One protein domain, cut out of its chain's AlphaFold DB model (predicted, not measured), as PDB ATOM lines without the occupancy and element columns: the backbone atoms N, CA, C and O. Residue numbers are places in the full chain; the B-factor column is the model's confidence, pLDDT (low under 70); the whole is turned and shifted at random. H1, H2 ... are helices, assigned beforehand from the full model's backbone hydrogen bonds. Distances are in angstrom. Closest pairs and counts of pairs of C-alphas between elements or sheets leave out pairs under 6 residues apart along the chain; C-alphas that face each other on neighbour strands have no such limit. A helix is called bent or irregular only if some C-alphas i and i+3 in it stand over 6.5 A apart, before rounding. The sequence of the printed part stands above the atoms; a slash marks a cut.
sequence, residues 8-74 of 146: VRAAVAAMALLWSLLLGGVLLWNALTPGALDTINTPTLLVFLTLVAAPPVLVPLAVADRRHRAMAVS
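Overview. This is residues 8 to 74 of the 146 residues of an uncharacterized protein of Phycisphaeraceae bacterium (UniProt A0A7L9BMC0). Two long helices, H1 and the bent H3, make a narrow, loose U, its two limbs running opposite ways with few contacts between them, and the short helix H2 lies in the turn that joins them. H3 runs back from the turn in two arms, and its residues 61 to 73, with Ser 74, stick out past the beginning of H1. The printed part has 67 residues with three named helices, in the order H1, H2, H3, and no named strand; the class is all helix. It is extended, with a radius of gyration of the C-alphas of 17.4 A, and spans 60 by 23 by 8 A, a rod.

Arrangement. Begin with H1, residues 8 to 32, and go on over a tight link to H2, residues 36 to 39. Look at Asn 30 and Ala 36: their C-alphas, the closest of the two helices, are 5.7 A apart, and H1 and H2 only just touch, only at the corner, with 3 pairs of C-alphas within 8 A. Another tight link leads to H3, residues 42 to 73, assigned by its hydrogen bonds as one helix but bent: C-alphas 52 and 55 are 6.9 A apart. Its arms H3a, residues 42 to 52, and H3b, residues 55 to 73, stand at a steep tilt of 42 degrees. H2 and H3a meet only through their link, and H2 and H3b are apart. H1 and H3a are near each other, with 7 pairs of C-alphas within 10 A. H1 and H3b are close but not clearly touching: the closest C-alphas, of Met 15 and Pro 56, are 7.8 A apart, at a shallow tilt of 12 degrees, opposite ways. In H1 and H3a every O i to N i+4 pair is within hydrogen-bond range, in H3b 13 of 15; H2 is too short for such a pair.

Along the chain. Find C-alpha 8 at (176.990, 200.433, 234.602); from there H1 runs 36.0 A to C-alpha 32 at (163.678, 167.777, 227.577). H2 covers 5.3 A, H3a 15.5 A and H3b 27.9 A, ending at C-alpha 73 at (170.976, 223.656, 234.373).

Size, cuts and confidence. The two C-alphas farthest apart, of Pro 34 and Ser 74, are 59.7 A apart. The printed part has no cut and no long link. Look in the B-factor column for low confidence: residues 52 to 74 are under 70, and the mean pLDDT of the printed part is 70.7.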
ATOM      1  N   VAL A   8     177.125 200.845 236.008       75.94
ATOM      2  CA  VAL A   8     176.990 200.433 234.602       75.94
ATOM      3  C   VAL A   8     177.582 199.043 234.347       75.94
ATOM      4  O   VAL A   8     176.954 198.215 233.699       75.94
ATOM      5  N   ARG A   9     178.773 198.751 234.883       75.94
ATOM      6  CA  ARG A   9     179.422 197.439 234.720       75.94
ATOM      7  C   ARG A   9     178.642 196.339 235.436       75.94
ATOM      8  O   ARG A   9     178.510 195.248 234.895       75.94
ATOM      9  N   ALA A  10     178.100 196.643 236.615       77.62
ATOM     10  CA  ALA A  10     177.229 195.726 237.343       77.62
ATOM     11  C   ALA A  10     175.931 195.442 236.566       77.62
ATOM     12  O   ALA A  10     175.535 194.286 236.450       77.62
ATOM     13  N   ALA A  11     175.315 196.467 235.967       77.19
ATOM     14  CA  ALA A  11     174.118 196.305 235.143       77.19
ATOM     15  C   ALA A  11     174.376 195.464 233.881       77.19
ATOM     16  O   ALA A  11     173.588 194.577 233.569       77.19
ATOM     17  N   VAL A  12     175.498 195.685 233.185       82.12
ATOM     18  CA  VAL A  12     175.884 194.882 232.010       82.12
ATOM     19  C   VAL A  12     176.160 193.426 232.397       82.12
ATOM     20  O   VAL A  12     175.718 192.517 231.699       82.12
ATOM     21  N   ALA A  13     176.833 193.186 233.525       80.44
ATOM     22  CA  ALA A  13     177.079 191.833 234.021       80.44
ATOM     23  C   ALA A  13     175.775 191.115 234.413       80.44
ATOM     24  O   ALA A  13     175.568 189.966 234.029       80.44
ATOM     25  N   ALA A  14     174.869 191.800 235.116       80.81
ATOM     26  CA  ALA A  14     173.557 191.258 235.471       80.81
ATOM     27  C   ALA A  14     172.709 190.950 234.227       80.81
ATOM     28  O   ALA A  14     172.075 189.899 234.156       80.81
ATOM     29  N   MET A  15     172.757 191.825 233.220       80.00
ATOM     30  CA  MET A  15     172.108 191.606 231.930       80.00
ATOM     31  C   MET A  15     172.667 190.352 231.241       80.00
ATOM     32  O   MET A  15     171.899 189.490 230.827       80.00
ATOM     33  N   ALA A  16     173.992 190.204 231.155       82.62
ATOM     34  CA  ALA A  16     174.627 189.040 230.531       82.62
ATOM     35  C   ALA A  16     174.278 187.717 231.241       82.62
ATOM     36  O   ALA A  16     174.035 186.703 230.582       82.62
ATOM     37  N   LEU A  17     174.204 187.731 232.576       84.88
ATOM     38  CA  LEU A  17     173.765 186.577 233.364       84.88
ATOM     39  C   LEU A  17     172.304 186.221 233.080       84.88
ATOM     40  O   LEU A  17     172.002 185.053 232.850       84.88
ATOM     41  N   LEU A  18     171.417 187.219 233.036       84.62
ATOM     42  CA  LEU A  18     170.005 187.023 232.709       84.62
ATOM     43  C   LEU A  18     169.834 186.389 231.321       84.62
ATOM     44  O   LEU A  18     169.103 185.410 231.183       84.62
ATOM     45  N   TRP A  19     170.560 186.888 230.318       81.00
ATOM     46  CA  TRP A  19     170.564 186.320 228.967       81.00
ATOM     47  C   TRP A  19     171.056 184.877 228.932       81.00
ATOM     48  O   TRP A  19     170.454 184.040 228.265       81.00
ATOM     49  N   SER A  20     172.120 184.581 229.676       85.06
ATOM     50  CA  SER A  20     172.684 183.232 229.753       85.06
ATOM     51  C   SER A  20     171.703 182.248 230.397       85.06
ATOM     52  O   SER A  20     171.545 181.131 229.911       85.06
ATOM     53  N   LEU A  21     170.999 182.675 231.450       87.56
ATOM     54  CA  LEU A  21     169.954 181.895 232.122       87.56
ATOM     55  C   LEU A  21     168.747 181.637 231.214       87.56
ATOM     56  O   LEU A  21     168.277 180.505 231.139       87.56
ATOM     57  N   LEU A  22     168.269 182.661 230.502       84.56
ATOM     58  CA  LEU A  22     167.165 182.523 229.549       84.56
ATOM     59  C   LEU A  22     167.526 181.574 228.408       84.56
ATOM     60  O   LEU A  22     166.771 180.648 228.123       84.56
ATOM     61  N   LEU A  23     168.694 181.763 227.790       84.62
ATOM     62  CA  LEU A  23     169.139 180.918 226.686       84.62
ATOM     63  C   LEU A  23     169.351 179.470 227.147       84.62
ATOM     64  O   LEU A  23     168.893 178.538 226.490       84.62
ATOM     65  N   GLY A  24     169.980 179.285 228.311       86.38
ATOM     66  CA  GLY A  24     170.161 177.973 228.927       86.38
ATOM     67  C   GLY A  24     168.833 177.285 229.243       86.38
ATOM     68  O   GLY A  24     168.684 176.101 228.959       86.38
ATOM     69  N   GLY A  25     167.845 178.024 229.754       86.50
ATOM     70  CA  GLY A  25     166.504 177.503 230.028       86.50
ATOM     71  C   GLY A  25     165.759 177.071 228.764       86.50
ATOM     72  O   GLY A  25     165.160 175.998 228.746       86.50
ATOM     73  N   VAL A  26     165.844 177.859 227.688       83.62
ATOM     74  CA  VAL A  26     165.241 177.528 226.385       83.62
ATOM     75  C   VAL A  26     165.892 176.283 225.772       83.62
ATOM     76  O   VAL A  26     165.194 175.394 225.285       83.62
ATOM     77  N   LEU A  27     167.222 176.177 225.840       84.44
ATOM     78  CA  LEU A  27     167.956 175.000 225.366       84.44
ATOM     79  C   LEU A  27     167.642 173.753 226.199       84.44
ATOM     80  O   LEU A  27     167.437 172.680 225.634       84.44
ATOM     81  N   LEU A  28     167.567 173.891 227.526       87.75
ATOM     82  CA  LEU A  28     167.219 172.797 228.430       87.75
ATOM     83  C   LEU A  28     165.786 172.315 228.195       87.75
ATOM     84  O   LEU A  28     165.558 171.113 228.104       87.75
ATOM     85  N   TRP A  29     164.833 173.236 228.035       84.94
ATOM     86  CA  TRP A  29     163.465 172.898 227.649       84.94
ATOM     87  C   TRP A  29     163.458 172.089 226.356       84.94
ATOM     88  O   TRP A  29     162.831 171.036 226.298       84.94
ATOM     89  N   ASN A  30     164.167 172.554 225.326       82.62
ATOM     90  CA  ASN A  30     164.219 171.867 224.039       82.62
ATOM     91  C   ASN A  30     164.870 170.479 224.133       82.62
ATOM     92  O   ASN A  30     164.437 169.551 223.458       82.62
ATOM     93  N   ALA A  31     165.882 170.318 224.990       83.06
ATOM     94  CA  ALA A  31     166.500 169.021 225.253       83.06
ATOM     95  C   ALA A  31     165.538 168.051 225.963       83.06
ATOM     96  O   ALA A  31     165.550 166.857 225.679       83.06
ATOM     97  N   LEU A  32     164.694 168.562 226.868       87.94
ATOM     98  CA  LEU A  32     163.678 167.777 227.577       87.94
ATOM     99  C   LEU A  32     162.431 167.505 226.722       87.94
ATOM    100  O   LEU A  32     161.747 166.510 226.941       87.94
ATOM    101  N   THR A  33     162.130 168.381 225.764       80.19
ATOM    102  CA  THR A  33     160.952 168.301 224.890       80.19
ATOM    103  C   THR A  33     161.374 168.502 223.432       80.19
ATOM    104  O   THR A  33     161.304 169.625 222.917       80.19
ATOM    105  N   PRO A  34     161.826 167.434 222.750       76.62
ATOM    106  CA  PRO A  34     162.258 167.517 221.359       76.62
ATOM    107  C   PRO A  34     161.129 168.042 220.460       76.62
ATOM    108  O   PRO A  34     160.013 167.526 220.499       76.62
ATOM    109  N   GLY A  35     161.406 169.082 219.668       70.75
ATOM    110  CA  GLY A  35     160.425 169.724 218.777       70.75
ATOM    111  C   GLY A  35     159.620 170.871 219.410       70.75
ATOM    112  O   GLY A  35     158.794 171.492 218.739       70.75
ATOM    113  N   ALA A  36     159.866 171.213 220.683       71.12
ATOM    114  CA  ALA A  36     159.233 172.368 221.330       71.12
ATOM    115  C   ALA A  36     159.628 173.710 220.685       71.12
ATOM    116  O   ALA A  36     158.819 174.632 220.621       71.12
ATOM    117  N   LEU A  37     160.861 173.828 220.184       70.44
ATOM    118  CA  LEU A  37     161.290 175.022 219.449       70.44
ATOM    119  C   LEU A  37     160.710 175.095 218.037       70.44
ATOM    120  O   LEU A  37     160.468 176.196 217.558       70.44
ATOM    121  N   ASP A  38     160.442 173.953 217.406       70.88
ATOM    122  CA  ASP A  38     159.855 173.903 216.060       70.88
ATOM    123  C   ASP A  38     158.355 174.237 216.076       70.88
ATOM    124  O   ASP A  38     157.801 174.726 215.093       70.88
ATOM    125  N   THR A  39     157.690 173.995 217.208       70.00
ATOM    126  CA  THR A  39     156.276 174.335 217.430       70.00
ATOM    127  C   THR A  39     156.075 175.784 217.862       70.00
ATOM    128  O   THR A  39     155.015 176.364 217.607       70.00
ATOM    129  N   ILE A  40     157.078 176.402 218.487       72.81
ATOM    130  CA  ILE A  40     157.042 177.829 218.791       72.81
ATOM    131  C   ILE A  40     157.445 178.597 217.540       72.81
ATOM    132  O   ILE A  40     158.575 178.522 217.068       72.81
ATOM    133  N   ASN A  41     156.523 179.418 217.039       72.50
ATOM    134  CA  ASN A  41     156.816 180.343 215.955       72.50
ATOM    135  C   ASN A  41     158.014 181.217 216.376       72.50
ATOM    136  O   ASN A  41     157.917 182.004 217.321       72.50
ATOM    137  N   THR A  42     159.154 181.058 215.702       70.50
ATOM    138  CA  THR A  42     160.415 181.770 215.964       70.50
ATOM    139  C   THR A  42     160.241 183.280 216.213       70.50
ATOM    140  O   THR A  42     160.857 183.785 217.156       70.50
ATOM    141  N   PRO A  43     159.379 184.024 215.479       71.69
ATOM    142  CA  PRO A  43     159.088 185.427 215.788       71.69
ATOM    143  C   PRO A  43     158.476 185.647 217.177       71.69
ATOM    144  O   PRO A  43     158.819 186.625 217.831       71.69
ATOM    145  N   THR A  44     157.618 184.752 217.669       73.88
ATOM    146  CA  THR A  44     157.022 184.849 219.012       73.88
ATOM    147  C   THR A  44     158.090 184.728 220.094       73.88
ATOM    148  O   THR A  44     158.072 185.474 221.073       73.88
ATOM    149  N   LEU A  45     159.058 183.834 219.889       75.19
ATOM    150  CA  LEU A  45     160.198 183.642 220.784       75.19
ATOM    151  C   LEU A  45     161.089 184.892 220.803       75.19
ATOM    152  O   LEU A  45     161.455 185.378 221.870       75.19
ATOM    153  N   LEU A  46     161.351 185.466 219.628       75.31
ATOM    154  CA  LEU A  46     162.113 186.706 219.460       75.31
ATOM    155  C   LEU A  46     161.419 187.907 220.110       75.31
ATOM    156  O   LEU A  46     162.067 188.695 220.795       75.31
ATOM    157  N   VAL A  47     160.102 188.031 219.950       77.44
ATOM    158  CA  VAL A  47     159.301 189.099 220.564       77.44
ATOM    159  C   VAL A  47     159.271 188.953 222.080       77.44
ATOM    160  O   VAL A  47     159.510 189.937 222.778       77.44
ATOM    161  N   PHE A  48     159.048 187.747 222.605       75.38
ATOM    162  CA  PHE A  48     159.069 187.491 224.045       75.38
ATOM    163  C   PHE A  48     160.437 187.819 224.649       75.38
ATOM    164  O   PHE A  48     160.538 188.555 225.629       75.38
ATOM    165  N   LEU A  49     161.503 187.354 224.002       73.31
ATOM    166  CA  LEU A  49     162.877 187.607 224.407       73.31
ATOM    167  C   LEU A  49     163.219 189.108 224.376       73.31
ATOM    168  O   LEU A  49     163.835 189.634 225.303       73.31
ATOM    169  N   THR A  50     162.751 189.820 223.350       71.12
ATOM    170  CA  THR A  50     162.938 191.272 223.214       71.12
ATOM    171  C   THR A  50     162.128 192.046 224.256       71.12
ATOM    172  O   THR A  50     162.634 193.008 224.826       71.12
ATOM    173  N   LEU A  51     160.897 191.625 224.562       73.19
ATOM    174  CA  LEU A  51     160.045 192.241 225.586       73.19
ATOM    175  C   LEU A  51     160.617 192.075 226.994       73.19
ATOM    176  O   LEU A  51     160.557 193.011 227.786       73.19
ATOM    177  N   VAL A  52     161.204 190.920 227.299       68.94
ATOM    178  CA  VAL A  52     161.884 190.681 228.581       68.94
ATOM    179  C   VAL A  52     163.155 191.537 228.699       68.94
ATOM    180  O   VAL A  52     163.516 191.970 229.793       68.94
ATOM    181  N   ALA A  53     163.798 191.849 227.572       62.88
ATOM    182  CA  ALA A  53     165.031 192.630 227.517       62.88
ATOM    183  C   ALA A  53     164.855 194.149 227.330       62.88
ATOM    184  O   ALA A  53     165.782 194.911 227.611       62.88
ATOM    185  N   ALA A  54     163.696 194.620 226.872       60.88
ATOM    186  CA  ALA A  54     163.438 196.043 226.641       60.88
ATOM    187  C   ALA A  54     163.435 196.910 227.924       60.88
ATOM    188  O   ALA A  54     164.006 198.007 227.889       60.88
ATOM    189  N   PRO A  55     162.880 196.464 229.073       58.78
ATOM    190  CA  PRO A  55     162.895 197.258 230.299       58.78
ATOM    191  C   PRO A  55     164.312 197.657 230.753       58.78
ATOM    192  O   PRO A  55     164.528 198.841 231.021       58.78
ATOM    193  N   PRO A  56     165.320 196.760 230.787       57.25
ATOM    194  CA  PRO A  56     166.659 197.124 231.246       57.25
ATOM    195  C   PRO A  56     167.496 197.956 230.259       57.25
ATOM    196  O   PRO A  56     168.491 198.537 230.689       57.25
ATOM    197  N   VAL A  57     167.118 198.083 228.979       58.19
ATOM    198  CA  VAL A  57     167.813 198.973 228.019       58.19
ATOM    199  C   VAL A  57     167.345 200.427 228.155       58.19
ATOM    200  O   VAL A  57     168.145 201.354 228.022       58.19
ATOM    201  N   LEU A  58     166.075 200.652 228.504       53.75
ATOM    202  CA  LEU A  58     165.514 202.000 228.666       53.75
ATOM    203  C   LEU A  58     165.876 202.657 230.008       53.75
ATOM    204  O   LEU A  58     165.955 203.883 230.096       53.75
ATOM    205  N   VAL A  59     166.154 201.863 231.045       57.03
ATOM    206  CA  VAL A  59     166.568 202.363 232.369       57.03
ATOM    207  C   VAL A  59     167.881 203.171 232.324       57.03
ATOM    208  O   VAL A  59     167.892 204.290 232.842       57.03
ATOM    209  N   PRO A  60     168.984 202.714 231.695       52.12
ATOM    210  CA  PRO A  60     170.202 203.518 231.593       52.12
ATOM    211  C   PRO A  60     170.040 204.752 230.690       52.12
ATOM    212  O   PRO A  60     170.649 205.780 230.981       52.12
ATOM    213  N   LEU A  61     169.186 204.700 229.658       56.03
ATOM    214  CA  LEU A  61     168.887 205.842 228.777       56.03
ATOM    215  C   LEU A  61     168.120 206.955 229.510       56.03
ATOM    216  O   LEU A  61     168.501 208.123 229.430       56.03
ATOM    217  N   ALA A  62     167.103 206.602 230.300       55.50
ATOM    218  CA  ALA A  62     166.354 207.566 231.111       55.50
ATOM    219  C   ALA A  62     167.206 208.177 232.243       55.50
ATOM    220  O   ALA A  62     167.039 209.345 232.608       55.50
ATOM    221  N   VAL A  63     168.147 207.405 232.798       56.44
ATOM    222  CA  VAL A  63     169.094 207.887 233.817       56.44
ATOM    223  C   VAL A  63     170.168 208.797 233.207       56.44
ATOM    224  O   VAL A  63     170.546 209.791 233.834       56.44
ATOM    225  N   ALA A  64     170.642 208.506 231.992       57.19
ATOM    226  CA  ALA A  64     171.584 209.360 231.270       57.19
ATOM    227  C   ALA A  64     170.955 210.710 230.878       57.19
ATOM    228  O   ALA A  64     171.567 211.750 231.127       57.19
ATOM    229  N   ASP A  65     169.713 210.717 230.377       56.16
ATOM    230  CA  ASP A  65     168.996 211.955 230.021       56.16
ATOM    231  C   ASP A  65     168.783 212.869 231.244       56.16
ATOM    232  O   ASP A  65     169.053 214.072 231.194       56.16
ATOM    233  N   ARG A  66     168.420 212.302 232.408       54.72
ATOM    234  CA  ARG A  66     168.316 213.082 233.659       54.72
ATOM    235  C   ARG A  66     169.643 213.712 234.088       54.72
ATOM    236  O   ARG A  66     169.643 214.848 234.559       54.72
ATOM    237  N   ARG A  67     170.772 213.009 233.939       54.69
ATOM    238  CA  ARG A  67     172.094 213.561 234.289       54.69
ATOM    239  C   ARG A  67     172.532 214.663 233.328       54.69
ATOM    240  O   ARG A  67     173.105 215.649 233.783       54.69
ATOM    241  N   HIS A  68     172.222 214.540 232.038       50.47
ATOM    242  CA  HIS A  68     172.507 215.593 231.063       50.47
ATOM    243  C   HIS A  68     171.696 216.866 231.327       50.47
ATOM    244  O   HIS A  68     172.269 217.955 231.310       50.47
ATOM    245  N   ARG A  69     170.407 216.751 231.672       53.62
ATOM    246  CA  ARG A  69     169.597 217.922 232.053       53.62
ATOM    247  C   ARG A  69     170.073 218.573 233.352       53.62
ATOM    248  O   ARG A  69     170.125 219.794 233.425       53.62
ATOM    249  N   ALA A  70     170.498 217.787 234.341       51.78
ATOM    250  CA  ALA A  70     171.057 218.330 235.582       51.78
ATOM    251  C   ALA A  70     172.377 219.099 235.358       51.78
ATOM    252  O   ALA A  70     172.596 220.134 235.980       51.78
ATOM    253  N   MET A  71     173.241 218.641 234.443       46.66
ATOM    254  CA  MET A  71     174.475 219.364 234.098       46.66
ATOM    255  C   MET A  71     174.235 220.581 233.195       46.66
ATOM    256  O   MET A  71     175.018 221.526 233.243       46.66
ATOM    257  N   ALA A  72     173.171 220.579 232.386       53.81
ATOM    258  CA  ALA A  72     172.799 221.718 231.549       53.81
ATOM    259  C   ALA A  72     172.239 222.893 232.373       53.81
ATOM    260  O   ALA A  72     172.555 224.038 232.078       53.81
ATOM    261  N   VAL A  73     171.492 222.619 233.450       51.16
ATOM    262  CA  VAL A  73     170.976 223.656 234.373       51.16
ATOM    263  C   VAL A  73     172.085 224.267 235.250       51.16
ATOM    264  O   VAL A  73     171.949 225.375 235.747       51.16
ATOM    265  N   SER A  74     173.225 223.586 235.402       46.88
ATOM    266  CA  SER A  74     174.380 224.066 236.180       46.88
ATOM    267  C   SER A  74     175.359 224.945 235.381       46.88
ATOM    268  O   SER A  74     176.349 225.406 235.950       46.88
TER     269      SER A  74